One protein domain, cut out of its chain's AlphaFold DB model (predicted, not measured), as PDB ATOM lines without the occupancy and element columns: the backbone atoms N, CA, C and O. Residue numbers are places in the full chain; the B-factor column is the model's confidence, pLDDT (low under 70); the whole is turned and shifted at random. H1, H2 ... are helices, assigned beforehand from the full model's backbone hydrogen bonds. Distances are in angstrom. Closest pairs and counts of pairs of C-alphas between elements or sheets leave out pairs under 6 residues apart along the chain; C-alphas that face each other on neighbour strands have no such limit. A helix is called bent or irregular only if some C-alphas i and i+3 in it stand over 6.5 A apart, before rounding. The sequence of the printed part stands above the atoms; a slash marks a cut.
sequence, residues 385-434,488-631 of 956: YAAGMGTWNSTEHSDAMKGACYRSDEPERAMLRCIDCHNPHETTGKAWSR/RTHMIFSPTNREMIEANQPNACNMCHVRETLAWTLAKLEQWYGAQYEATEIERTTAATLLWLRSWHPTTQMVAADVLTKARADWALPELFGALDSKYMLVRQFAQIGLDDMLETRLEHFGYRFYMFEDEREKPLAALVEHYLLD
ATOM      1  N   TYR A 385      19.253  23.128 -26.890       73.00
ATOM      2  CA  TYR A 385      20.203  23.024 -27.993       73.00
ATOM      3  C   TYR A 385      20.553  21.552 -28.242       73.00
ATOM      4  O   TYR A 385      20.525  20.742 -27.315       73.00
ATOM      5  N   ALA A 386      20.936  21.220 -29.477       76.81
ATOM      6  CA  ALA A 386      21.125  19.851 -29.960       76.81
ATOM      7  C   ALA A 386      22.057  18.998 -29.079       76.81
ATOM      8  O   ALA A 386      21.791  17.817 -28.889       76.81
ATOM      9  N   ALA A 387      23.076  19.608 -28.465       66.69
ATOM     10  CA  ALA A 387      23.949  18.966 -27.477       66.69
ATOM     11  C   ALA A 387      23.360  18.921 -26.042       66.69
ATOM     12  O   ALA A 387      24.076  19.111 -25.057       66.69
ATOM     13  N   GLY A 388      22.041  18.720 -25.913       60.28
ATOM     14  CA  GLY A 388      21.324  18.480 -24.651       60.28
ATOM     15  C   GLY A 388      21.297  19.641 -23.646       60.28
ATOM     16  O   GLY A 388      21.150  19.409 -22.447       60.28
ATOM     17  N   MET A 389      21.488  20.888 -24.087       58.94
ATOM     18  CA  MET A 389      21.598  22.045 -23.184       58.94
ATOM     19  C   MET A 389      20.309  22.861 -23.148       58.94
ATOM     20  O   MET A 389      19.979  23.547 -24.116       58.94
ATOM     21  N   GLY A 390      19.622  22.845 -22.004       57.25
ATOM     22  CA  GLY A 390      18.443  23.677 -21.761       57.25
ATOM     23  C   GLY A 390      18.745  25.169 -21.916       57.25
ATOM     24  O   GLY A 390      19.668  25.699 -21.295       57.25
ATOM     25  N   THR A 391      17.949  25.847 -22.741       57.00
ATOM     26  CA  THR A 391      18.040  27.290 -22.991       57.00
ATOM     27  C   THR A 391      17.019  28.042 -22.139       57.00
ATOM     28  O   THR A 391      15.870  27.620 -21.981       57.00
ATOM     29  N   TRP A 392      17.460  29.131 -21.512       57.97
ATOM     30  CA  TRP A 392      16.741  29.751 -20.399       57.97
ATOM     31  C   TRP A 392      16.040  31.063 -20.784       57.97
ATOM     32  O   TRP A 392      15.435  31.157 -21.848       57.97
ATOM     33  N   ASN A 393      16.007  32.031 -19.870       51.34
ATOM     34  CA  ASN A 393      15.330  33.306 -20.031       51.34
ATOM     35  C   ASN A 393      16.297  34.390 -20.543       51.34
ATOM     36  O   ASN A 393      17.414  34.119 -20.986       51.34
ATOM     37  N   SER A 394      15.845  35.641 -20.501       52.25
ATOM     38  CA  SER A 394      16.623  36.808 -20.916       52.25
ATOM     39  C   SER A 394      17.945  36.966 -20.155       52.25
ATOM     40  O   SER A 394      18.892  37.537 -20.698       52.25
ATOM     41  N   THR A 395      18.037  36.442 -18.930       46.97
ATOM     42  CA  THR A 395      19.230  36.523 -18.073       46.97
ATOM     43  C   THR A 395      20.359  35.628 -18.573       46.97
ATOM     44  O   THR A 395      21.466  36.105 -18.761       46.97
ATOM     45  N   GLU A 396      20.097  34.356 -18.858       50.38
ATOM     46  CA  GLU A 396      21.129  33.377 -19.215       50.38
ATOM     47  C   GLU A 396      21.348  33.294 -20.731       50.38
ATOM     48  O   GLU A 396      22.420  32.881 -21.162       50.38
ATOM     49  N   HIS A 397      20.403  33.775 -21.553       56.03
ATOM     50  CA  HIS A 397      20.748  34.223 -22.905       56.03
ATOM     51  C   HIS A 397      21.748  35.389 -22.830       56.03
ATOM     52  O   HIS A 397      22.796  35.320 -23.466       56.03
ATOM     53  N   SER A 398      21.497  36.405 -21.989       52.69
ATOM     54  CA  SER A 398      22.467  37.492 -21.794       52.69
ATOM     55  C   SER A 398      23.801  36.990 -21.247       52.69
ATOM     56  O   SER A 398      24.827  37.413 -21.752       52.69
ATOM     57  N   ASP A 399      23.829  36.082 -20.273       48.56
ATOM     58  CA  ASP A 399      25.089  35.621 -19.674       48.56
ATOM     59  C   ASP A 399      25.833  34.596 -20.559       48.56
ATOM     60  O   ASP A 399      27.058  34.517 -20.493       48.56
ATOM     61  N   ALA A 400      25.149  33.876 -21.460       48.78
ATOM     62  CA  ALA A 400      25.804  33.102 -22.520       48.78
ATOM     63  C   ALA A 400      26.382  34.007 -23.628       48.78
ATOM     64  O   ALA A 400      27.479  33.747 -24.120       48.78
ATOM     65  N   MET A 401      25.674  35.081 -23.997       54.03
ATOM     66  CA  MET A 401      26.029  35.974 -25.115       54.03
ATOM     67  C   MET A 401      26.876  37.195 -24.730       54.03
ATOM     68  O   MET A 401      27.451  37.861 -25.590       54.03
ATOM     69  N   LYS A 402      26.940  37.517 -23.440       49.91
ATOM     70  CA  LYS A 402      27.805  38.537 -22.820       49.91
ATOM     71  C   LYS A 402      28.799  37.877 -21.851       49.91
ATOM     72  O   LYS A 402      29.464  38.565 -21.079       49.91
ATOM     73  N   GLY A 403      28.897  36.544 -21.910       45.53
ATOM     74  CA  GLY A 403      29.907  35.749 -21.228       45.53
ATOM     75  C   GLY A 403      31.312  36.191 -21.630       45.53
ATOM     76  O   GLY A 403      31.546  36.660 -22.746       45.53
ATOM     77  N   ALA A 404      32.252  36.055 -20.697       44.66
ATOM     78  CA  ALA A 404      33.474  36.861 -20.633       44.66
ATOM     79  C   ALA A 404      34.498  36.707 -21.784       44.66
ATOM     80  O   ALA A 404      35.551  37.332 -21.741       44.66
ATOM     81  N   CYS A 405      34.209  35.918 -22.821       38.81
ATOM     82  CA  CYS A 405      35.024  35.858 -24.035       38.81
ATOM     83  C   CYS A 405      34.840  37.076 -24.962       38.81
ATOM     84  O   CYS A 405      35.677  37.269 -25.841       38.81
ATOM     85  N   TYR A 406      33.764  37.863 -24.790       43.25
ATOM     86  CA  TYR A 406      33.308  38.862 -25.776       43.25
ATOM     87  C   TYR A 406      32.963  40.259 -25.205       43.25
ATOM     88  O   TYR A 406      32.307  41.043 -25.884       43.25
ATOM     89  N   ARG A 407      33.389  40.594 -23.977       38.59
ATOM     90  CA  ARG A 407      33.371  41.978 -23.445       38.59
ATOM     91  C   ARG A 407      34.801  42.477 -23.240       38.59
ATOM     92  O   ARG A 407      35.635  41.738 -22.722       38.59
ATOM     93  N   SER A 408      35.067  43.722 -23.626       40.59
ATOM     94  CA  SER A 408      36.372  44.402 -23.503       40.59
ATOM     95  C   SER A 408      36.280  45.762 -22.797       40.59
ATOM     96  O   SER A 408      37.262  46.492 -22.720       40.59
ATOM     97  N   ASP A 409      35.098  46.094 -22.286       41.00
ATOM     98  CA  ASP A 409      34.677  47.401 -21.772       41.00
ATOM     99  C   ASP A 409      34.866  47.573 -20.248       41.00
ATOM    100  O   ASP A 409      34.544  48.615 -19.687       41.00
ATOM    101  N   GLU A 410      35.455  46.581 -19.567       42.75
ATOM    102  CA  GLU A 410      35.907  46.677 -18.168       42.75
ATOM    103  C   GLU A 410      37.366  46.176 -18.039       42.75
ATOM    104  O   GLU A 410      37.583  45.020 -17.662       42.75
ATOM    105  N   PRO A 411      38.392  47.005 -18.336       39.47
ATOM    106  CA  PRO A 411      39.797  46.568 -18.387       39.47
ATOM    107  C   PRO A 411      40.323  45.957 -17.080       39.47
ATOM    108  O   PRO A 411      41.051  44.967 -17.100       39.47
ATOM    109  N   GLU A 412      39.896  46.486 -15.929       37.44
ATOM    110  CA  GLU A 412      40.245  45.969 -14.592       37.44
ATOM    111  C   GLU A 412      39.615  44.596 -14.275       37.44
ATOM    112  O   GLU A 412      39.911  43.992 -13.243       37.44
ATOM    113  N   ARG A 413      38.742  44.086 -15.153       42.03
ATOM    114  CA  ARG A 413      38.135  42.749 -15.076       42.03
ATOM    115  C   ARG A 413      38.433  41.904 -16.314       42.03
ATOM    116  O   ARG A 413      37.630  41.037 -16.661       42.03
ATOM    117  N   ALA A 414      39.580  42.129 -16.958       38.25
ATOM    118  CA  ALA A 414      40.075  41.279 -18.036       38.25
ATOM    119  C   ALA A 414      40.023  39.793 -17.627       38.25
ATOM    120  O   ALA A 414      40.705  39.343 -16.707       38.25
ATOM    121  N   MET A 415      39.170  39.034 -18.308       45.00
ATOM    122  CA  MET A 415      38.941  37.614 -18.071       45.00
ATOM    123  C   MET A 415      39.421  36.819 -19.277       45.00
ATOM    124  O   MET A 415      39.188  37.232 -20.407       45.00
ATOM    125  N   LEU A 416      40.031  35.655 -19.023       41.19
ATOM    126  CA  LEU A 416      40.557  34.765 -20.063       41.19
ATOM    127  C   LEU A 416      39.522  34.517 -21.172       41.19
ATOM    128  O   LEU A 416      38.524  33.818 -20.949       41.19
ATOM    129  N   ARG A 417      39.798  35.085 -22.347       47.72
ATOM    130  CA  ARG A 417      39.129  34.836 -23.624       47.72
ATOM    131  C   ARG A 417      39.600  33.489 -24.165       47.72
ATOM    132  O   ARG A 417      40.650  32.984 -23.768       47.72
ATOM    133  N   CYS A 418      38.904  32.948 -25.165       45.00
ATOM    134  CA  CYS A 418      39.389  31.771 -25.897       45.00
ATOM    135  C   CYS A 418      40.830  31.973 -26.415       45.00
ATOM    136  O   CYS A 418      41.639  31.050 -26.329       45.00
ATOM    137  N   ILE A 419      41.150  33.198 -26.867       47.59
ATOM    138  CA  ILE A 419      42.461  33.556 -27.428       47.59
ATOM    139  C   ILE A 419      43.605  33.582 -26.401       47.59
ATOM    140  O   ILE A 419      44.765  33.454 -26.780       47.59
ATOM    141  N   ASP A 420      43.292  33.707 -25.106       46.69
ATOM    142  CA  ASP A 420      44.299  33.787 -24.037       46.69
ATOM    143  C   ASP A 420      44.779  32.392 -23.581       46.69
ATOM    144  O   ASP A 420      45.819  32.265 -22.936       46.69
ATOM    145  N   CYS A 421      44.049  31.331 -23.951       42.19
ATOM    146  CA  CYS A 421      44.385  29.932 -23.649       42.19
ATOM    147  C   CYS A 421      44.797  29.108 -24.891       42.19
ATOM    148  O   CYS A 421      45.405  28.036 -24.746       42.19
ATOM    149  N   HIS A 422      44.436  29.575 -26.095       49.00
ATOM    150  CA  HIS A 422      44.641  28.919 -27.395       49.00
ATOM    151  C   HIS A 422      44.634  29.966 -28.522       49.00
ATOM    152  O   HIS A 422      43.755  30.817 -28.520       49.00
ATOM    153  N   ASN A 423      45.477  29.868 -29.557       55.06
ATOM    154  CA  ASN A 423      45.188  30.597 -30.801       55.06
ATOM    155  C   ASN A 423      44.029  29.873 -31.531       55.06
ATOM    156  O   ASN A 423      44.202  28.708 -31.892       55.06
ATOM    157  N   PRO A 424      42.855  30.504 -31.757       52.03
ATOM    158  CA  PRO A 424      41.698  29.846 -32.378       52.03
ATOM    159  C   PRO A 424      41.910  29.490 -33.857       52.03
ATOM    160  O   PRO A 424      41.134  28.714 -34.410       52.03
ATOM    161  N   HIS A 425      42.946  30.048 -34.491       58.59
ATOM    162  CA  HIS A 425      43.316  29.794 -35.884       58.59
ATOM    163  C   HIS A 425      44.464  28.773 -36.031       58.59
ATOM    164  O   HIS A 425      44.883  28.483 -37.154       58.59
ATOM    165  N   GLU A 426      44.959  28.218 -34.917       56.16
ATOM    166  CA  GLU A 426      45.971  27.154 -34.871       56.16
ATOM    167  C   GLU A 426      45.394  25.831 -34.348       56.16
ATOM    168  O   GLU A 426      44.363  25.769 -33.677       56.16
ATOM    169  N   THR A 427      46.074  24.732 -34.667       53.19
ATOM    170  CA  THR A 427      45.541  23.379 -34.499       53.19
ATOM    171  C   THR A 427      45.890  22.794 -33.127       53.19
ATOM    172  O   THR A 427      46.916  22.151 -32.924       53.19
ATOM    173  N   THR A 428      45.000  22.983 -32.150       49.34
ATOM    174  CA  THR A 428      45.203  22.513 -30.762       49.34
ATOM    175  C   THR A 428      45.088  20.991 -30.580       49.34
ATOM    176  O   THR A 428      45.412  20.471 -29.512       49.34
ATOM    177  N   GLY A 429      44.678  20.262 -31.624       48.16
ATOM    178  CA  GLY A 429      44.532  18.805 -31.645       48.16
ATOM    179  C   GLY A 429      43.077  18.345 -31.769       48.16
ATOM    180  O   GLY A 429      42.142  19.130 -31.666       48.16
ATOM    181  N   LYS A 430      42.861  17.043 -32.005       41.72
ATOM    182  CA  LYS A 430      41.521  16.479 -32.290       41.72
ATOM    183  C   LYS A 430      40.548  16.456 -31.097       41.72
ATOM    184  O   LYS A 430      39.395  16.074 -31.265       41.72
ATOM    185  N   ALA A 431      41.011  16.821 -29.906       49.03
ATOM    186  CA  ALA A 431      40.228  16.945 -28.682       49.03
ATOM    187  C   ALA A 431      40.955  17.888 -27.712       49.03
ATOM    188  O   ALA A 431      42.168  18.071 -27.829       49.03
ATOM    189  N   TRP A 432      40.238  18.419 -26.716       49.00
ATOM    190  CA  TRP A 432      40.848  19.077 -25.555       49.00
ATOM    191  C   TRP A 432      41.664  18.031 -24.782       49.00
ATOM    192  O   TRP A 432      41.109  17.199 -24.068       49.00
ATOM    193  N   SER A 433      42.976  18.011 -25.015       45.50
ATOM    194  CA  SER A 433      43.885  16.945 -24.573       45.50
ATOM    195  C   SER A 433      44.575  17.224 -23.239       45.50
ATOM    196  O   SER A 433      45.100  16.291 -22.632       45.50
ATOM    197  N   ARG A 434      44.567  18.485 -22.788       52.47
ATOM    198  CA  ARG A 434      45.153  18.911 -21.513       52.47
ATOM    199  C   ARG A 434      44.451  18.218 -20.348       52.47
ATOM    200  O   ARG A 434      43.222  18.205 -20.258       52.47
ATOM    201  N   ARG A 488      30.011  30.345 -17.687       42.88
ATOM    202  CA  ARG A 488      30.857  30.083 -18.864       42.88
ATOM    203  C   ARG A 488      30.582  28.678 -19.369       42.88
ATOM    204  O   ARG A 488      30.554  27.747 -18.578       42.88
ATOM    205  N   THR A 489      30.337  28.518 -20.666       42.78
ATOM    206  CA  THR A 489      29.647  27.327 -21.184       42.78
ATOM    207  C   THR A 489      30.284  26.803 -22.478       42.78
ATOM    208  O   THR A 489      29.671  26.806 -23.544       42.78
ATOM    209  N   HIS A 490      31.520  26.286 -22.394       40.00
ATOM    210  CA  HIS A 490      32.269  25.746 -23.548       40.00
ATOM    211  C   HIS A 490      31.469  24.783 -24.448       40.00
ATOM    212  O   HIS A 490      31.741  24.697 -25.639       40.00
ATOM    213  N   MET A 491      30.480  24.068 -23.904       42.62
ATOM    214  CA  MET A 491      29.635  23.138 -24.660       42.62
ATOM    215  C   MET A 491      28.780  23.814 -25.751       42.62
ATOM    216  O   MET A 491      28.609  23.212 -26.809       42.62
ATOM    217  N   ILE A 492      28.271  25.039 -25.524       48.66
ATOM    218  CA  ILE A 492      27.399  25.733 -26.497       48.66
ATOM    219  C   ILE A 492      28.208  26.149 -27.727       48.66
ATOM    220  O   ILE A 492      27.746  25.992 -28.848       48.66
ATOM    221  N   PHE A 493      29.429  26.647 -27.518       55.72
ATOM    222  CA  PHE A 493      30.214  27.301 -28.569       55.72
ATOM    223  C   PHE A 493      31.486  26.546 -28.970       55.72
ATOM    224  O   PHE A 493      32.274  27.077 -29.749       55.72
ATOM    225  N   SER A 494      31.707  25.323 -28.472       62.53
ATOM    226  CA  SER A 494      32.845  24.497 -28.892       62.53
ATOM    227  C   SER A 494      32.842  24.356 -30.421       62.53
ATOM    228  O   SER A 494      31.855  23.861 -30.974       62.53
ATOM    229  N   PRO A 495      33.920  24.766 -31.119       62.84
ATOM    230  CA  PRO A 495      33.937  24.812 -32.580       62.84
ATOM    231  C   PRO A 495      33.759  23.421 -33.203       62.84
ATOM    232  O   PRO A 495      33.279  23.311 -34.322       62.84
ATOM    233  N   THR A 496      34.095  22.353 -32.473       67.81
ATOM    234  CA  THR A 496      34.002  20.960 -32.931       67.81
ATOM    235  C   THR A 496      32.809  20.185 -32.360       67.81
ATOM    236  O   THR A 496      32.765  18.958 -32.469       67.81
ATOM    237  N   ASN A 497      31.820  20.857 -31.750       74.75
ATOM    238  CA  ASN A 497      30.615  20.181 -31.265       74.75
ATOM    239  C   ASN A 497      29.754  19.696 -32.446       74.75
ATOM    240  O   ASN A 497      28.998  20.466 -33.041       74.75
ATOM    241  N   ARG A 498      29.861  18.399 -32.763       79.38
ATOM    242  CA  ARG A 498      29.145  17.758 -33.871       79.38
ATOM    243  C   ARG A 498      27.641  18.016 -33.832       79.38
ATOM    244  O   ARG A 498      27.088  18.388 -34.857       79.38
ATOM    245  N   GLU A 499      27.001  17.851 -32.679       80.69
ATOM    246  CA  GLU A 499      25.542  17.946 -32.546       80.69
ATOM    247  C   GLU A 499      25.051  19.374 -32.837       80.69
ATOM    248  O   GLU A 499      24.035  19.555 -33.506       80.69
ATOM    249  N   MET A 500      25.814  20.397 -32.433       81.75
ATOM    250  CA  MET A 500      25.518  21.803 -32.749       81.75
ATOM    251  C   MET A 500      25.719  22.122 -34.239       81.75
ATOM    252  O   MET A 500      24.875  22.782 -34.849       81.75
ATOM    253  N   ILE A 501      26.815  21.635 -34.834       84.25
ATOM    254  CA  ILE A 501      27.163  21.863 -36.246       84.25
ATOM    255  C   ILE A 501      26.185  21.138 -37.188       84.25
ATOM    256  O   ILE A 501      25.695  21.735 -38.146       84.25
ATOM    257  N   GLU A 502      25.847  19.877 -36.904       86.25
ATOM    258  CA  GLU A 502      24.923  19.060 -37.707       86.25
ATOM    259  C   GLU A 502      23.447  19.458 -37.532       86.25
ATOM    260  O   GLU A 502      22.628  19.111 -38.378       86.25
ATOM    261  N   ALA A 503      23.110  20.245 -36.502       84.94
ATOM    262  CA  ALA A 503      21.791  20.862 -36.328       84.94
ATOM    263  C   ALA A 503      21.702  22.322 -36.831       84.94
ATOM    264  O   ALA A 503      20.644  22.942 -36.702       84.94
ATOM    265  N   ASN A 504      22.797  22.887 -37.360       86.38
ATOM    266  CA  ASN A 504      22.960  24.316 -37.670       86.38
ATOM    267  C   ASN A 504      22.495  25.247 -36.536       86.38
ATOM    268  O   ASN A 504      21.655  26.134 -36.715       86.38
ATOM    269  N   GLN A 505      23.025  25.002 -35.343       84.94
ATOM    270  CA  GLN A 505      22.821  25.827 -34.156       84.94
ATOM    271  C   GLN A 505      24.096  26.645 -33.856       84.94
ATOM    272  O   GLN A 505      25.112  26.449 -34.531       84.94
ATOM    273  N   PRO A 506      24.062  27.597 -32.900       83.69
ATOM    274  CA  PRO A 506      25.172  28.519 -32.685       83.69
ATOM    275  C   PRO A 506      26.515  27.822 -32.451       83.69
ATOM    276  O   PRO A 506      26.610  26.885 -31.665       83.69
ATOM    277  N   ASN A 507      27.560  28.307 -33.122       79.06
ATOM    278  CA  ASN A 507      28.938  27.834 -32.986       79.06
ATOM    279  C   ASN A 507      29.908  29.030 -32.994       79.06
ATOM    280  O   ASN A 507      29.621  30.044 -33.634       79.06
ATOM    281  N   ALA A 508      31.058  28.920 -32.317       73.38
ATOM    282  CA  ALA A 508      31.993  30.045 -32.188       73.38
ATOM    283  C   ALA A 508      32.486  30.606 -33.534       73.38
ATOM    284  O   ALA A 508      32.675  31.813 -33.653       73.38
ATOM    285  N   CYS A 509      32.668  29.763 -34.556       74.75
ATOM    286  CA  CYS A 509      33.182  30.196 -35.854       74.75
ATOM    287  C   CYS A 509      32.235  31.203 -36.521       74.75
ATOM    288  O   CYS A 509      32.654  32.315 -36.830       74.75
ATOM    289  N   ASN A 510      30.952  30.871 -36.683       83.56
ATOM    290  CA  ASN A 510      29.988  31.784 -37.314       83.56
ATOM    291  C   ASN A 510      29.500  32.910 -36.379       83.56
ATOM    292  O   ASN A 510      28.927  33.881 -36.862       83.56
ATOM    293  N   MET A 511      29.752  32.822 -35.066       77.38
ATOM    294  CA  MET A 511      29.552  33.950 -34.143       77.38
ATOM    295  C   MET A 511      30.618  35.039 -34.312       77.38
ATOM    296  O   MET A 511      30.293  36.217 -34.222       77.38
ATOM    297  N   CYS A 512      31.873  34.663 -34.581       72.94
ATOM    298  CA  CYS A 512      32.945  35.618 -34.878       72.94
ATOM    299  C   CYS A 512      32.922  36.072 -36.347       72.94
ATOM    300  O   CYS A 512      33.158  37.237 -36.652       72.94
ATOM    301  N   HIS A 513      32.624  35.153 -37.268       79.81
ATOM    302  CA  HIS A 513      32.634  35.389 -38.710       79.81
ATOM    303  C   HIS A 513      31.201  35.432 -39.249       79.81
ATOM    304  O   HIS A 513      30.738  34.524 -39.938       79.81
ATOM    305  N   VAL A 514      30.480  36.502 -38.905       84.50
ATOM    306  CA  VAL A 514      29.020  36.586 -39.086       84.50
ATOM    307  C   VAL A 514      28.547  36.543 -40.541       84.50
ATOM    308  O   VAL A 514      27.420  36.122 -40.786       84.50
ATOM    309  N   ARG A 515      29.397  36.946 -41.498       88.56
ATOM    310  CA  ARG A 515      29.143  36.870 -42.951       88.56
ATOM    311  C   ARG A 515      29.435  35.483 -43.548       88.56
ATOM    312  O   ARG A 515      29.041  35.226 -44.680       88.56
ATOM    313  N   GLU A 516      30.120  34.594 -42.825       91.81
ATOM    314  CA  GLU A 516      30.597  33.321 -43.376       91.81
ATOM    315  C   GLU A 516      29.539  32.211 -43.350       91.81
ATOM    316  O   GLU A 516      28.648  32.144 -42.494       91.81
ATOM    317  N   THR A 517      29.651  31.304 -44.317       93.56
ATOM    318  CA  THR A 517      28.700  30.208 -44.538       93.56
ATOM    319  C   THR A 517      29.001  28.987 -43.667       93.56
ATOM    320  O   THR A 517      30.083  28.851 -43.085       93.56
ATOM    321  N   LEU A 518      28.071  28.026 -43.618       89.12
ATOM    322  CA  LEU A 518      28.367  26.727 -43.007       89.12
ATOM    323  C   LEU A 518      29.419  25.936 -43.814       89.12
ATOM    324  O   LEU A 518      30.191  25.188 -43.220       89.12
ATOM    325  N   ALA A 519      29.516  26.118 -45.141       90.44
ATOM    326  CA  ALA A 519      30.589  25.501 -45.934       90.44
ATOM    327  C   ALA A 519      31.976  26.008 -45.510       90.44
ATOM    328  O   ALA A 519      32.893  25.199 -45.365       90.44
ATOM    329  N   TRP A 520      32.114  27.317 -45.269       91.94
ATOM    330  CA  TRP A 520      33.349  27.914 -44.755       91.94
ATOM    331  C   TRP A 520      33.726  27.306 -43.403       91.94
ATOM    332  O   TRP A 520      34.833  26.786 -43.250       91.94
ATOM    333  N   THR A 521      32.784  27.272 -42.456       86.81
ATOM    334  CA  THR A 521      33.015  26.704 -41.120       86.81
ATOM    335  C   THR A 521      33.425  25.240 -41.196       86.81
ATOM    336  O   THR A 521      34.437  24.865 -40.614       86.81
ATOM    337  N   LEU A 522      32.718  24.411 -41.968       88.50
ATOM    338  CA  LEU A 522      33.072  22.998 -42.136       88.50
ATOM    339  C   LEU A 522      34.479  22.820 -42.732       88.50
ATOM    340  O   LEU A 522      35.252  22.015 -42.214       88.50
ATOM    341  N   ALA A 523      34.847  23.609 -43.748       88.12
ATOM    342  CA  ALA A 523      36.188  23.575 -44.332       88.12
ATOM    343  C   ALA A 523      37.276  23.994 -43.327       88.12
ATOM    344  O   ALA A 523      38.348  23.390 -43.293       88.12
ATOM    345  N   LYS A 524      37.004  24.983 -42.464       83.38
ATOM    346  CA  LYS A 524      37.916  25.387 -41.383       83.38
ATOM    347  C   LYS A 524      38.030  24.340 -40.279       83.38
ATOM    348  O   LYS A 524      39.130  24.087 -39.799       83.38
ATOM    349  N   LEU A 525      36.939  23.670 -39.919       79.94
ATOM    350  CA  LEU A 525      36.957  22.602 -38.916       79.94
ATOM    351  C   LEU A 525      37.657  21.330 -39.420       79.94
ATOM    352  O   LEU A 525      38.348  20.663 -38.644       79.94
ATOM    353  N   GLU A 526      37.556  21.020 -40.714       83.12
ATOM    354  CA  GLU A 526      38.365  19.971 -41.337       83.12
ATOM    355  C   GLU A 526      39.845  20.389 -41.430       83.12
ATOM    356  O   GLU A 526      40.711  19.621 -41.011       83.12
ATOM    357  N   GLN A 527      40.142  21.625 -41.858       81.44
ATOM    358  CA  GLN A 527      41.506  22.173 -41.919       81.44
ATOM    359  C   GLN A 527      42.208  22.166 -40.549       81.44
ATOM    360  O   GLN A 527      43.378  21.789 -40.463       81.44
ATOM    361  N   TRP A 528      41.523  22.601 -39.487       70.38
ATOM    362  CA  TRP A 528      42.137  22.809 -38.173       70.38
ATOM    363  C   TRP A 528      42.104  21.578 -37.259       70.38
ATOM    364  O   TRP A 528      43.047  21.347 -36.504       70.38
ATOM    365  N   TYR A 529      41.039  20.776 -37.321       69.50
ATOM    366  CA  TYR A 529      40.818  19.665 -36.385       69.50
ATOM    367  C   TYR A 529      40.738  18.297 -37.079       69.50
ATOM    368  O   TYR A 529      40.732  17.258 -36.412       69.50
ATOM    369  N   GLY A 530      40.698  18.254 -38.417       75.38
ATOM    370  CA  GLY A 530      40.451  17.025 -39.175       75.38
ATOM    371  C   GLY A 530      39.140  16.360 -38.754       75.38
ATOM    372  O   GLY A 530      39.117  15.136 -38.573       75.38
ATOM    373  N   ALA A 531      38.120  17.184 -38.494       74.44
ATOM    374  CA  ALA A 531      36.786  16.797 -38.055       74.44
ATOM    375  C   ALA A 531      35.809  16.836 -39.240       74.44
ATOM    376  O   ALA A 531      35.853  17.755 -40.052       74.44
ATOM    377  N   GLN A 532      34.932  15.836 -39.325       80.31
ATOM    378  CA  GLN A 532      33.988  15.647 -40.432       80.31
ATOM    379  C   GLN A 532      32.557  15.545 -39.894       80.31
ATOM    380  O   GLN A 532      32.348  15.034 -38.788       80.31
ATOM    381  N   TYR A 533      31.586  16.042 -40.664       82.75
ATOM    382  CA  TYR A 533      30.210  16.279 -40.215       82.75
ATOM    383  C   TYR A 533      29.198  15.946 -41.321       82.75
ATOM    384  O   TYR A 533      29.340  16.398 -42.460       82.75
ATOM    385  N   GLU A 534      28.135  15.230 -40.966       77.00
ATOM    386  CA  GLU A 534      27.101  14.708 -41.874       77.00
ATOM    387  C   GLU A 534      25.952  15.709 -42.124       77.00
ATOM    388  O   GLU A 534      24.817  15.326 -42.409       77.00
ATOM    389  N   ALA A 535      26.249  17.013 -42.043       64.06
ATOM    390  CA  ALA A 535      25.322  18.147 -42.181       64.06
ATOM    391  C   ALA A 535      24.785  18.326 -43.624       64.06
ATOM    392  O   ALA A 535      25.015  19.353 -44.269       64.06
ATOM    393  N   THR A 536      24.192  17.282 -44.198       61.47
ATOM    394  CA  THR A 536      23.863  17.159 -45.631       61.47
ATOM    395  C   THR A 536      22.531  17.802 -46.016       61.47
ATOM    396  O   THR A 536      22.397  18.263 -47.145       61.47
ATOM    397  N   GLU A 537      21.582  17.902 -45.081       71.31
ATOM    398  CA  GLU A 537      20.264  18.529 -45.294       71.31
ATOM    399  C   GLU A 537      20.252  20.051 -45.035       71.31
ATOM    400  O   GLU A 537      19.234  20.711 -45.232       71.31
ATOM    401  N   ILE A 538      21.379  20.628 -44.601       75.94
ATOM    402  CA  ILE A 538      21.503  22.056 -44.280       75.94
ATOM    403  C   ILE A 538      22.048  22.832 -45.482       75.94
ATOM    404  O   ILE A 538      23.048  22.441 -46.087       75.94
ATOM    405  N   GLU A 539      21.434  23.977 -45.787       80.50
ATOM    406  CA  GLU A 539      21.934  24.911 -46.796       80.50
ATOM    407  C   GLU A 539      23.324  25.454 -46.412       80.50
ATOM    408  O   GLU A 539      23.540  25.904 -45.288       80.50
ATOM    409  N   ARG A 540      24.285  25.421 -47.343       84.44
ATOM    410  CA  ARG A 540      25.684  25.808 -47.071       84.44
ATOM    411  C   ARG A 540      26.158  27.051 -47.836       84.44
ATOM    412  O   ARG A 540      27.352  27.337 -47.824       84.44
ATOM    413  N   THR A 541      25.249  27.750 -48.516       83.56
ATOM    414  CA  THR A 541      25.530  28.896 -49.403       83.56
ATOM    415  C   THR A 541      25.242  30.251 -48.763       83.56
ATOM    416  O   THR A 541      25.998  31.192 -48.980       83.56
ATOM    417  N   THR A 542      24.194  30.352 -47.949       87.31
ATOM    418  CA  THR A 542      23.889  31.528 -47.127       87.31
ATOM    419  C   THR A 542      24.805  31.582 -45.894       87.31
ATOM    420  O   THR A 542      25.259  30.547 -45.391       87.31
ATOM    421  N   ALA A 543      25.072  32.790 -45.384       92.19
ATOM    422  CA  ALA A 543      25.747  32.995 -44.101       92.19
ATOM    423  C   ALA A 543      25.006  32.254 -42.971       92.19
ATOM    424  O   ALA A 543      23.778  32.334 -42.866       92.19
ATOM    425  N   ALA A 544      25.729  31.523 -42.115       91.94
ATOM    426  CA  ALA A 544      25.082  30.622 -41.152       91.94
ATOM    427  C   ALA A 544      24.191  31.375 -40.142       91.94
ATOM    428  O   ALA A 544      23.143  30.876 -39.746       91.94
ATOM    429  N   THR A 545      24.558  32.611 -39.808       89.75
ATOM    430  CA  THR A 545      23.800  33.545 -38.962       89.75
ATOM    431  C   THR A 545      22.403  33.869 -39.506       89.75
ATOM    432  O   THR A 545      21.435  33.845 -38.747       89.75
ATOM    433  N   LEU A 546      22.240  34.084 -40.818       91.81
ATOM    434  CA  LEU A 546      20.913  34.285 -41.422       91.81
ATOM    435  C   LEU A 546      20.076  32.999 -41.382       91.81
ATOM    436  O   LEU A 546      18.865  33.044 -41.167       91.81
ATOM    437  N   LEU A 547      20.712  31.832 -41.534       89.12
ATOM    438  CA  LEU A 547      20.037  30.541 -41.366       89.12
ATOM    439  C   LEU A 547      19.602  30.310 -39.907       89.12
ATOM    440  O   LEU A 547      18.561  29.698 -39.669       89.12
ATOM    441  N   TRP A 548      20.344  30.845 -38.931       91.25
ATOM    442  CA  TRP A 548      19.955  30.839 -37.520       91.25
ATOM    443  C   TRP A 548      18.776  31.787 -37.229       91.25
ATOM    444  O   TRP A 548      17.853  31.377 -36.524       91.25
ATOM    445  N   LEU A 549      18.737  32.997 -37.814       88.06
ATOM    446  CA  LEU A 549      17.562  33.892 -37.747       88.06
ATOM    447  C   LEU A 549      16.303  33.223 -38.323       88.06
ATOM    448  O   LEU A 549      15.218  33.328 -37.755       88.06
ATOM    449  N   ARG A 550      16.459  32.471 -39.418       85.06
ATOM    450  CA  ARG A 550      15.383  31.707 -40.076       85.06
ATOM    451  C   ARG A 550      15.065  30.364 -39.386       85.06
ATOM    452  O   ARG A 550      14.173  29.646 -39.836       85.06
ATOM    453  N   SER A 551      15.762  30.001 -38.303       84.44
ATOM    454  CA  SER A 551      15.570  28.724 -37.599       84.44
ATOM    455  C   SER A 551      14.188  28.623 -36.947       84.44
ATOM    456  O   SER A 551      13.656  29.604 -36.436       84.44
ATOM    457  N   TRP A 552      13.608  27.422 -36.870       77.38
ATOM    458  CA  TRP A 552      12.369  27.196 -36.111       77.38
ATOM    459  C   TRP A 552      12.567  27.326 -34.587       77.38
ATOM    460  O   TRP A 552      11.591  27.522 -33.852       77.38
ATOM    461  N   HIS A 553      13.819  27.216 -34.130       78.88
ATOM    462  CA  HIS A 553      14.238  27.173 -32.734       78.88
ATOM    463  C   HIS A 553      14.438  28.602 -32.175       78.88
ATOM    464  O   HIS A 553      15.387  29.281 -32.574       78.88
ATOM    465  N   PRO A 554      13.579  29.099 -31.259       77.25
ATOM    466  CA  PRO A 554      13.547  30.518 -30.882       77.25
ATOM    467  C   PRO A 554      14.851  31.024 -30.262       77.25
ATOM    468  O   PRO A 554      15.266  32.144 -30.535       77.25
ATOM    469  N   THR A 555      15.532  30.209 -29.457       78.06
ATOM    470  CA  THR A 555      16.792  30.619 -28.823       78.06
ATOM    471  C   THR A 555      17.975  30.602 -29.795       78.06
ATOM    472  O   THR A 555      18.923  31.351 -29.589       78.06
ATOM    473  N   THR A 556      17.868  29.888 -30.923       82.56
ATOM    474  CA  THR A 556      18.784  30.052 -32.066       82.56
ATOM    475  C   THR A 556      18.533  31.381 -32.791       82.56
ATOM    476  O   THR A 556      19.498  32.085 -33.079       82.56
ATOM    477  N   GLN A 557      17.266  31.784 -32.994       86.19
ATOM    478  CA  GLN A 557      16.938  33.113 -33.546       86.19
ATOM    479  C   GLN A 557      17.478  34.245 -32.651       86.19
ATOM    480  O   GLN A 557      18.092  35.183 -33.150       86.19
ATOM    481  N   MET A 558      17.300  34.140 -31.325       84.25
ATOM    482  CA  MET A 558      17.790  35.139 -30.360       84.25
ATOM    483  C   MET A 558      19.313  35.309 -30.415       84.25
ATOM    484  O   MET A 558      19.796  36.437 -30.419       84.25
ATOM    485  N   VAL A 559      20.074  34.208 -30.469       82.31
ATOM    486  CA  VAL A 559      21.540  34.273 -30.604       82.31
ATOM    487  C   VAL A 559      21.945  34.906 -31.931       82.31
ATOM    488  O   VAL A 559      22.857  35.721 -31.951       82.31
ATOM    489  N   ALA A 560      21.257  34.583 -33.024       87.69
ATOM    490  CA  ALA A 560      21.557  35.161 -34.326       87.69
ATOM    491  C   ALA A 560      21.325  36.679 -34.369       87.69
ATOM    492  O   ALA A 560      22.178  37.401 -34.878       87.69
ATOM    493  N   ALA A 561      20.218  37.157 -33.786       89.62
ATOM    494  CA  ALA A 561      19.924  38.583 -33.677       89.62
ATOM    495  C   ALA A 561      21.002  39.319 -32.863       89.62
ATOM    496  O   ALA A 561      21.627  40.234 -33.385       89.62
ATOM    497  N   ASP A 562      21.284  38.864 -31.636       84.50
ATOM    498  CA  ASP A 562      22.283  39.470 -30.741       84.50
ATOM    499  C   ASP A 562      23.713  39.452 -31.333       84.50
ATOM    500  O   ASP A 562      24.448  40.428 -31.185       84.50
ATOM    501  N   VAL A 563      24.096  38.391 -32.057       80.19
ATOM    502  CA  VAL A 563      25.380  38.305 -32.782       80.19
ATOM    503  C   VAL A 563      25.458  39.330 -33.910       80.19
ATOM    504  O   VAL A 563      26.452  40.045 -34.022       80.19
ATOM    505  N   LEU A 564      24.430  39.394 -34.759       86.62
ATOM    506  CA  LEU A 564      24.425  40.265 -35.932       86.62
ATOM    507  C   LEU A 564      24.364  41.744 -35.529       86.62
ATOM    508  O   LEU A 564      25.106  42.547 -36.094       86.62
ATOM    509  N   THR A 565      23.576  42.107 -34.513       87.12
ATOM    510  CA  THR A 565      23.510  43.500 -34.046       87.12
ATOM    511  C   THR A 565      24.803  43.947 -33.365       87.12
ATOM    512  O   THR A 565      25.303  45.026 -33.675       87.12
ATOM    513  N   LYS A 566      25.426  43.101 -32.527       80.56
ATOM    514  CA  LYS A 566      26.753  43.393 -31.938       80.56
ATOM    515  C   LYS A 566      27.858  43.518 -32.981       80.56
ATOM    516  O   LYS A 566      28.758  44.334 -32.821       80.56
ATOM    517  N   ALA A 567      27.794  42.724 -34.046       77.62
ATOM    518  CA  ALA A 567      28.708  42.829 -35.179       77.62
ATOM    519  C   ALA A 567      28.383  44.011 -36.118       77.62
ATOM    520  O   ALA A 567      29.021  44.126 -37.164       77.62
ATOM    521  N   ARG A 568      27.378  44.841 -35.778       85.44
ATOM    522  CA  ARG A 568      26.814  45.931 -36.594       85.44
ATOM    523  C   ARG A 568      26.617  45.509 -38.056       85.44
ATOM    524  O   ARG A 568      27.046  46.176 -38.992       85.44
ATOM    525  N   ALA A 569      25.977  44.352 -38.230       83.12
ATOM    526  CA  ALA A 569      25.777  43.668 -39.502       83.12
ATOM    527  C   ALA A 569      24.713  44.350 -40.390       83.12
ATOM    528  O   ALA A 569      23.632  43.807 -40.605       83.12
ATOM    529  N   ASP A 570      25.052  45.523 -40.923       83.94
ATOM    530  CA  ASP A 570      24.304  46.307 -41.920       83.94
ATOM    531  C   ASP A 570      23.623  45.448 -43.007       83.94
ATOM    532  O   ASP A 570      22.412  45.501 -43.213       83.94
ATOM    533  N   TRP A 571      24.398  44.560 -43.627       85.88
ATOM    534  CA  TRP A 571      23.997  43.615 -44.672       85.88
ATOM    535  C   TRP A 571      22.908  42.606 -44.263       85.88
ATOM    536  O   TRP A 571      22.373  41.921 -45.132       85.88
ATOM    537  N   ALA A 572      22.616  42.481 -42.966       90.06
ATOM    538  CA  ALA A 572      21.610  41.586 -42.396       90.06
ATOM    539  C   ALA A 572      20.384  42.333 -41.836       90.06
ATOM    540  O   ALA A 572      19.505  41.698 -41.250       90.06
ATOM    541  N   LEU A 573      20.294  43.661 -42.011       90.44
ATOM    542  CA  LEU A 573      19.137  44.457 -41.585       90.44
ATOM    543  C   LEU A 573      17.776  43.933 -42.099       90.44
ATOM    544  O   LEU A 573      16.848  43.902 -41.289       90.44
ATOM    545  N   PRO A 574      17.622  43.433 -43.347       86.69
ATOM    546  CA  PRO A 574      16.359  42.843 -43.801       86.69
ATOM    547  C   PRO A 574      15.895  41.659 -42.935       86.69
ATOM    548  O   PRO A 574      14.748  41.620 -42.488       86.69
ATOM    549  N   GLU A 575      16.778  40.703 -42.636       89.38
ATOM    550  CA  GLU A 575      16.463  39.579 -41.751       89.38
ATOM    551  C   GLU A 575      16.341  39.979 -40.273       89.38
ATOM    552  O   GLU A 575      15.555  39.362 -39.549       89.38
ATOM    553  N   LEU A 576      17.069  41.001 -39.814       94.06
ATOM    554  CA  LEU A 576      16.929  41.537 -38.455       94.06
ATOM    555  C   LEU A 576      15.567  42.218 -38.253       94.06
ATOM    556  O   LEU A 576      14.925  41.996 -37.225       94.06
ATOM    557  N   PHE A 577      15.061  42.958 -39.243       93.75
ATOM    558  CA  PHE A 577      13.679  43.450 -39.231       93.75
ATOM    559  C   PHE A 577      12.671  42.300 -39.367       93.75
ATOM    560  O   PHE A 577      11.646  42.301 -38.690       93.75
ATOM    561  N   GLY A 578      12.998  41.242 -40.115       89.00
ATOM    562  CA  GLY A 578      12.242  39.984 -40.082       89.00
ATOM    563  C   GLY A 578      12.150  39.360 -38.677       89.00
ATOM    564  O   GLY A 578      11.120  38.787 -38.315       89.00
ATOM    565  N   ALA A 579      13.175  39.519 -37.833       91.75
ATOM    566  CA  ALA A 579      13.143  39.069 -36.438       91.75
ATOM    567  C   ALA A 579      12.220  39.927 -35.547       91.75
ATOM    568  O   ALA A 579      11.645  39.401 -34.586       91.75
ATOM    569  N   LEU A 580      12.003  41.203 -35.894       94.12
ATOM    570  CA  LEU A 580      10.993  42.073 -35.274       94.12
ATOM    571  C   LEU A 580       9.545  41.664 -35.613       94.12
ATOM    572  O   LEU A 580       8.623  42.107 -34.924       94.12
ATOM    573  N   ASP A 581       9.331  40.779 -36.589       91.00
ATOM    574  CA  ASP A 581       8.031  40.138 -36.840       91.00
ATOM    575  C   ASP A 581       7.956  38.680 -36.347       91.00
ATOM    576  O   ASP A 581       6.944  37.997 -36.508       91.00
ATOM    577  N   SER A 582       9.005  38.171 -35.687       86.25
ATOM    578  CA  SER A 582       9.012  36.785 -35.215       86.25
ATOM    579  C   SER A 582       7.824  36.509 -34.292       86.25
ATOM    580  O   SER A 582       7.663  37.132 -33.239       86.25
ATOM    581  N   LYS A 583       7.018  35.493 -34.628       77.75
ATOM    582  CA  LYS A 583       5.882  35.017 -33.811       77.75
ATOM    583  C   LYS A 583       6.237  34.813 -32.330       77.75
ATOM    584  O   LYS A 583       5.351  34.873 -31.481       77.75
ATOM    585  N   TYR A 584       7.517  34.600 -32.020       79.81
ATOM    586  CA  TYR A 584       8.075  34.523 -30.676       79.81
ATOM    587  C   TYR A 584       8.354  35.914 -30.088       79.81
ATOM    588  O   TYR A 584       9.337  36.570 -30.428       79.81
ATOM    589  N   MET A 585       7.540  36.335 -29.120       81.44
ATOM    590  CA  MET A 585       7.662  37.660 -28.488       81.44
ATOM    591  C   MET A 585       9.018  37.899 -27.784       81.44
ATOM    592  O   MET A 585       9.468  39.036 -27.696       81.44
ATOM    593  N   LEU A 586       9.713  36.841 -27.339       78.75
ATOM    594  CA  LEU A 586      11.084  36.941 -26.808       78.75
ATOM    595  C   LEU A 586      12.135  37.231 -27.892       78.75
ATOM    596  O   LEU A 586      13.095  37.943 -27.618       78.75
ATOM    597  N   VAL A 587      11.954  36.722 -29.117       83.88
ATOM    598  CA  VAL A 587      12.856  37.034 -30.240       83.88
ATOM    599  C   VAL A 587      12.690  38.497 -30.621       83.88
ATOM    600  O   VAL A 587      13.684  39.211 -30.670       83.88
ATOM    601  N   ARG A 588      11.444  38.967 -30.760       90.19
ATOM    602  CA  ARG A 588      11.131  40.391 -30.963       90.19
ATOM    603  C   ARG A 588      11.749  41.291 -29.901       90.19
ATOM    604  O   ARG A 588      12.322  42.317 -30.243       90.19
ATOM    605  N   GLN A 589      11.678  40.899 -28.625       86.81
ATOM    606  CA  GLN A 589      12.279  41.680 -27.544       86.81
ATOM    607  C   GLN A 589      13.801  41.813 -27.714       86.81
ATOM    608  O   GLN A 589      14.334  42.908 -27.563       86.81
ATOM    609  N   PHE A 590      14.504  40.721 -28.027       84.75
ATOM    610  CA  PHE A 590      15.961  40.755 -28.183       84.75
ATOM    611  C   PHE A 590      16.424  41.373 -29.503       84.75
ATOM    612  O   PHE A 590      17.432  42.073 -29.503       84.75
ATOM    613  N   ALA A 591      15.663  41.201 -30.585       91.75
ATOM    614  CA  ALA A 591      15.867  41.931 -31.831       91.75
ATOM    615  C   ALA A 591      15.683  43.443 -31.619       91.75
ATOM    616  O   ALA A 591      16.530  44.204 -32.067       91.75
ATOM    617  N   GLN A 592      14.663  43.878 -30.864       93.62
ATOM    618  CA  GLN A 592      14.499  45.286 -30.487       93.62
ATOM    619  C   GLN A 592      15.690  45.795 -29.662       93.62
ATOM    620  O   GLN A 592      16.281  46.797 -30.038       93.62
ATOM    621  N   ILE A 593      16.095  45.092 -28.596       88.31
ATOM    622  CA  ILE A 593      17.246  45.505 -27.763       88.31
ATOM    623  C   ILE A 593      18.536  45.612 -28.593       88.31
ATOM    624  O   ILE A 593      19.321  46.531 -28.380       88.31
ATOM    625  N   GLY A 594      18.773  44.670 -29.509       88.50
ATOM    626  CA  GLY A 594      19.954  44.682 -30.369       88.50
ATOM    627  C   GLY A 594      19.909  45.776 -31.437       88.50
ATOM    628  O   GLY A 594      20.927  46.409 -31.695       88.50
ATOM    629  N   LEU A 595      18.747  46.020 -32.046       94.06
ATOM    630  CA  LEU A 595      18.589  47.053 -33.071       94.06
ATOM    631  C   LEU A 595      18.577  48.465 -32.482       94.06
ATOM    632  O   LEU A 595      19.165  49.346 -33.096       94.06
ATOM    633  N   ASP A 596      18.019  48.673 -31.286       91.69
ATOM    634  CA  ASP A 596      18.092  49.965 -30.586       91.69
ATOM    635  C   ASP A 596      19.562  50.386 -30.316       91.69
ATOM    636  O   ASP A 596      19.893  51.569 -30.348       91.69
ATOM    637  N   ASP A 597      20.453  49.411 -30.081       87.19
ATOM    638  CA  ASP A 597      21.900  49.583 -29.835       87.19
ATOM    639  C   ASP A 597      22.737  49.662 -31.135       87.19
ATOM    640  O   ASP A 597      23.705  50.419 -31.229       87.19
ATOM    641  N   MET A 598      22.347  48.907 -32.170       88.94
ATOM    642  CA  MET A 598      23.001  48.910 -33.488       88.94
ATOM    643  C   MET A 598      22.670  50.159 -34.318       88.94
ATOM    644  O   MET A 598      23.533  50.628 -35.057       88.94
ATOM    645  N   LEU A 599      21.435  50.660 -34.225       87.50
ATOM    646  CA  LEU A 599      20.931  51.822 -34.971       87.50
ATOM    647  C   LEU A 599      21.017  53.132 -34.169       87.50
ATOM    648  O   LEU A 599      20.665  54.185 -34.691       87.50
ATOM    649  N   GLU A 600      21.442  53.057 -32.903       88.19
ATOM    650  CA  GLU A 600      21.607  54.188 -31.974       88.19
ATOM    651  C   GLU A 600      20.328  55.037 -31.763       88.19
ATOM    652  O   GLU A 600      20.375  56.183 -31.317       88.19
ATOM    653  N   THR A 601      19.153  54.453 -32.026       86.81
ATOM    654  CA  THR A 601      17.831  55.078 -31.878       86.81
ATOM    655  C   THR A 601      16.798  54.059 -31.403       86.81
ATOM    656  O   THR A 601      16.884  52.881 -31.737       86.81
ATOM    657  N   ARG A 602      15.789  54.487 -30.633       87.25
ATOM    658  CA  ARG A 602      14.719  53.584 -30.175       87.25
ATOM    659  C   ARG A 602      13.737  53.313 -31.315       87.25
ATOM    660  O   ARG A 602      13.091  54.239 -31.798       87.25
ATOM    661  N   LEU A 603      13.485  52.042 -31.633       90.38
ATOM    662  CA  LEU A 603      12.432  51.608 -32.567       90.38
ATOM    663  C   LEU A 603      11.025  52.103 -32.154       90.38
ATOM    664  O   LEU A 603      10.120  52.191 -32.980       90.38
ATOM    665  N   GLU A 604      10.847  52.489 -30.886       88.94
ATOM    666  CA  GLU A 604       9.649  53.167 -30.372       88.94
ATOM    667  C   GLU A 604       9.364  54.513 -31.072       88.94
ATOM    668  O   GLU A 604       8.200  54.896 -31.167       88.94
ATOM    669  N   HIS A 605      10.380  55.192 -31.625       86.81
ATOM    670  CA  HIS A 605      10.214  56.397 -32.453       86.81
ATOM    671  C   HIS A 605       9.476  56.094 -33.770       86.81
ATOM    672  O   HIS A 605       8.640  56.880 -34.208       86.81
ATOM    673  N   PHE A 606       9.684  54.900 -34.336       86.75
ATOM    674  CA  PHE A 606       8.928  54.359 -35.476       86.75
ATOM    675  C   PHE A 606       7.590  53.726 -35.035       86.75
ATOM    676  O   PHE A 606       6.915  53.047 -35.806       86.75
ATOM    677  N   GLY A 607       7.205  53.905 -33.766       88.62
ATOM    678  CA  GLY A 607       6.013  53.329 -33.147       88.62
ATOM    679  C   GLY A 607       6.151  51.869 -32.703       88.62
ATOM    680  O   GLY A 607       5.223  51.349 -32.083       88.62
ATOM    681  N   TYR A 608       7.273  51.191 -32.973       93.94
ATOM    682  CA  TYR A 608       7.412  49.756 -32.714       93.94
ATOM    683  C   TYR A 608       7.511  49.431 -31.215       93.94
ATOM    684  O   TYR A 608       8.293  50.022 -30.467       93.94
ATOM    685  N   ARG A 609       6.780  48.396 -30.781       91.56
ATOM    686  CA  ARG A 609       6.956  47.755 -29.468       91.56
ATOM    687  C   ARG A 609       6.913  46.239 -29.627       91.56
ATOM    688  O   ARG A 609       5.958  45.713 -30.195       91.56
ATOM    689  N   PHE A 610       7.878  45.516 -29.052       90.38
ATOM    690  CA  PHE A 610       7.992  44.053 -29.202       90.38
ATOM    691  C   PHE A 610       6.711  43.253 -28.889       90.38
ATOM    692  O   PHE A 610       6.532  42.153 -29.413       90.38
ATOM    693  N   TYR A 611       5.822  43.778 -28.037       88.31
ATOM    694  CA  TYR A 611       4.574  43.133 -27.619       88.31
ATOM    695  C   TYR A 611       3.355  43.431 -28.512       88.31
ATOM    696  O   TYR A 611       2.258  42.963 -28.199       88.31
ATOM    697  N   MET A 612       3.512  44.164 -29.613       88.06
ATOM    698  CA  MET A 612       2.435  44.425 -30.578       88.06
ATOM    699  C   MET A 612       1.889  43.147 -31.241       88.06
ATOM    700  O   MET A 612       2.591  42.132 -31.353       88.06
ATOM    701  N   PHE A 613       0.627  43.187 -31.672       85.31
ATOM    702  CA  PHE A 613       0.005  42.204 -32.572       85.31
ATOM    703  C   PHE A 613       0.517  42.347 -34.019       85.31
ATOM    704  O   PHE A 613       1.235  43.282 -34.345       85.31
ATOM    705  N   GLU A 614       0.203  41.377 -34.876       83.81
ATOM    706  CA  GLU A 614       0.702  41.280 -36.261       83.81
ATOM    707  C   GLU A 614       0.271  42.481 -37.124       83.81
ATOM    708  O   GLU A 614       1.091  43.102 -37.794       83.81
ATOM    709  N   ASP A 615      -0.991  42.890 -36.992       86.31
ATOM    710  CA  ASP A 615      -1.593  44.078 -37.604       86.31
ATOM    711  C   ASP A 615      -1.094  45.403 -36.996       86.31
ATOM    712  O   ASP A 615      -0.946  46.402 -37.699       86.31
ATOM    713  N   GLU A 616      -0.776  45.421 -35.700       88.38
ATOM    714  CA  GLU A 616      -0.155  46.583 -35.047       88.38
ATOM    715  C   GLU A 616       1.302  46.806 -35.504       88.38
ATOM    716  O   GLU A 616       1.758  47.950 -35.542       88.38
ATOM    717  N   ARG A 617       2.032  45.734 -35.858       91.12
ATOM    718  CA  ARG A 617       3.436  45.795 -36.312       91.12
ATOM    719  C   ARG A 617       3.599  46.204 -37.775       91.12
ATOM    720  O   ARG A 617       4.649  46.751 -38.098       91.12
ATOM    721  N   GLU A 618       2.602  45.979 -38.634       88.12
ATOM    722  CA  GLU A 618       2.687  46.227 -40.086       88.12
ATOM    723  C   GLU A 618       3.243  47.626 -40.410       88.12
ATOM    724  O   GLU A 618       4.196  47.757 -41.176       88.12
ATOM    725  N   LYS A 619       2.702  48.675 -39.772       89.38
ATOM    726  CA  LYS A 619       3.117  50.066 -40.024       89.38
ATOM    727  C   LYS A 619       4.506  50.411 -39.465       89.38
ATOM    728  O   LYS A 619       5.306  50.921 -40.245       89.38
ATOM    729  N   PRO A 620       4.840  50.138 -38.185       90.56
ATOM    730  CA  PRO A 620       6.203  50.331 -37.690       90.56
ATOM    731  C   PRO A 620       7.270  49.571 -38.487       90.56
ATOM    732  O   PRO A 620       8.339  50.113 -38.745       90.56
ATOM    733  N   LEU A 621       6.987  48.333 -38.910       89.50
ATOM    734  CA  LEU A 621       7.921  47.551 -39.725       89.50
ATOM    735  C   LEU A 621       8.070  48.130 -41.136       89.50
ATOM    736  O   LEU A 621       9.191  48.212 -41.628       89.50
ATOM    737  N   ALA A 622       6.977  48.580 -41.761       83.75
ATOM    738  CA  ALA A 622       7.041  49.273 -43.045       83.75
ATOM    739  C   ALA A 622       7.884  50.556 -42.956       83.75
ATOM    740  O   ALA A 622       8.766  50.737 -43.787       83.75
ATOM    741  N   ALA A 623       7.694  51.380 -41.919       83.94
ATOM    742  CA  ALA A 623       8.469  52.607 -41.710       83.94
ATOM    743  C   ALA A 623       9.973  52.340 -41.488       83.94
ATOM    744  O   ALA A 623      10.815  53.096 -41.970       83.94
ATOM    745  N   LEU A 624      10.329  51.245 -40.803       84.50
ATOM    746  CA  LEU A 624      11.725  50.817 -40.644       84.50
ATOM    747  C   LEU A 624      12.337  50.328 -41.966       84.50
ATOM    748  O   LEU A 624      13.483  50.653 -42.268       84.50
ATOM    749  N   VAL A 625      11.585  49.566 -42.766       82.62
ATOM    750  CA  VAL A 625      12.021  49.104 -44.096       82.62
ATOM    751  C   VAL A 625      12.164  50.276 -45.071       82.62
ATOM    752  O   VAL A 625      13.135  50.324 -45.817       82.62
ATOM    753  N   GLU A 626      11.235  51.229 -45.047       76.25
ATOM    754  CA  GLU A 626      11.273  52.457 -45.844       76.25
ATOM    755  C   GLU A 626      12.545  53.257 -45.532       76.25
ATOM    756  O   GLU A 626      13.408  53.383 -46.401       76.25
ATOM    757  N   HIS A 627      12.724  53.650 -44.268       78.88
ATOM    758  CA  HIS A 627      13.837  54.489 -43.816       78.88
ATOM    759  C   HIS A 627      15.226  53.834 -43.954       78.88
ATOM    760  O   HIS A 627      16.176  54.517 -44.311       78.88
ATOM    761  N   TYR A 628      15.378  52.528 -43.687       77.56
ATOM    762  CA  TYR A 628      16.705  51.885 -43.659       77.56
ATOM    763  C   TYR A 628      17.041  50.987 -44.863       77.56
ATOM    764  O   TYR A 628      18.193  50.565 -44.970       77.56
ATOM    765  N   LEU A 629      16.082  50.623 -45.730       73.81
ATOM    766  CA  LEU A 629      16.301  49.619 -46.793       73.81
ATOM    767  C   LEU A 629      15.803  50.011 -48.192       73.81
ATOM    768  O   LEU A 629      16.182  49.334 -49.152       73.81
ATOM    769  N   LEU A 630      14.948  51.033 -48.337       61.16
ATOM    770  CA  LEU A 630      14.395  51.431 -49.641       61.16
ATOM    771  C   LEU A 630      15.005  52.722 -50.198       61.16
ATOM    772  O   LEU A 630      15.133  52.831 -51.421       61.16
ATOM    773  N   ASP A 631      15.455  53.641 -49.342       45.84
ATOM    774  CA  ASP A 631      16.288  54.765 -49.772       45.84
ATOM    775  C   ASP A 631      17.691  54.263 -50.155       45.84
ATOM    776  O   ASP A 631      18.443  53.705 -49.357       45.84
TER     777      ASP A 631
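This is residues 385 to 434 and 488 to 631 of the 956 residues of the protein "Tetratricopeptide repeat protein" of Acidobacteria bacterium (UniProt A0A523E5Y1). Helices H8, H9 and H10 make an up-and-down bundle, three helices side by side in which each runs against the one before it, and H12 lies along the outside of H9 with short H11 at that end. On the other end of the bundle H7 packs on H8 and H9 and leads to a looser half of short helices and loops, H2 to H6, while H1 packs across H8. The 194 printed residues have twelve named helices, H1 to H12 in chain order, and no named strand; the class is all helix, with 103 residues in the helices. The whole is compact, with a radius of gyration of the C-alphas of 17.6 A, and spans 54 by 45 by 33 A.

H1 covers residues 394 to 401 and begins at C-alpha 394, at (16.623, 36.808, -20.916). H2 is residues 418 to 421, H3 490 to 493, H4 498 to 502 and H5 508 to 512. H6, residues 518 to 529, is 15.8 A long from first to last C-alpha, and H7 is residues 544 to 549. H8, residues 554 to 566, is 18.5 A long and begins at C-alpha 554, at (13.547, 30.518, -30.882). H9, residues 570 to 580, is 15.5 A long and irregular, with C-alphas 571 and 574 7.7 A apart. H10, residues 585 to 598, is 19.7 A long, and H11 is residues 603 to 606. H12, residues 614 to 630, is the longest at 21.7 A, ends at C-alpha 630, at (14.395, 51.431, -49.641), and has a kink of 31 degrees near residue 624. It is irregular, but only just: C-alphas 616 and 619 are 6.9 A apart.

H8 and H9 are the hubs, touching four helices each. They form a helical hairpin, with C-alphas of Ala 561 and Leu 576 closest at 6.4 A and a steep tilt of 36 degrees, only just past shallow. H9 and H10 form another, opposite ways at a shallow tilt of 31 degrees, with C-alphas of Leu 580 and Arg 588 closest at 4.6 A. H8 and H10 touch and run the same way at a shallow tilt of 5 degrees; the closest C-alphas, those of Thr 565 and Gly 594, are 5.3 A apart. H12 touches H9, opposite ways at a shallow tilt of 8 degrees, with C-alphas of Phe 577 and Leu 621 closest at 7.1 A. H11 only just touches H10, with C-alphas of Asp 596 and Leu 603 closest at 6.2 A. H7 touches H8 at a steep tilt of 63 degrees, with C-alphas of Leu 549 and Gln 557 closest at 4.3 A. H1 touches H8 at a steep tilt of 60 degrees, with C-alphas of Met 401 and Val 559 closest at 7.3 A. H5 only just touches H6, through residues 518 to 521 of H6 alone, with C-alphas of Cys 509 and Thr 521 closest at 6.3 A. H2, H3 and H4 touch no helix. Every O i to N i+4 pair is within hydrogen-bond range in H1, H4, H5, H6, H7 and H8, but 5 of 7 in H9, 9 of 10 in H10 and 11 of 13 in H12; H2, H3 and H11 are too short for such a pair.

The two C-alphas farthest apart, those of Arg 434 and Lys 619, are 55.5 A apart. Residues 435 to 487 are not printed, and C-alphas 434 and 488 are 18.3 A apart across the cut. The links H1 to H2 and H6 to H7 are long. The mean pLDDT of the printed part is 73.8; it is under 70 in residues 387 to 434, 488 to 496, 529, 535 to 536 and 630 to 631.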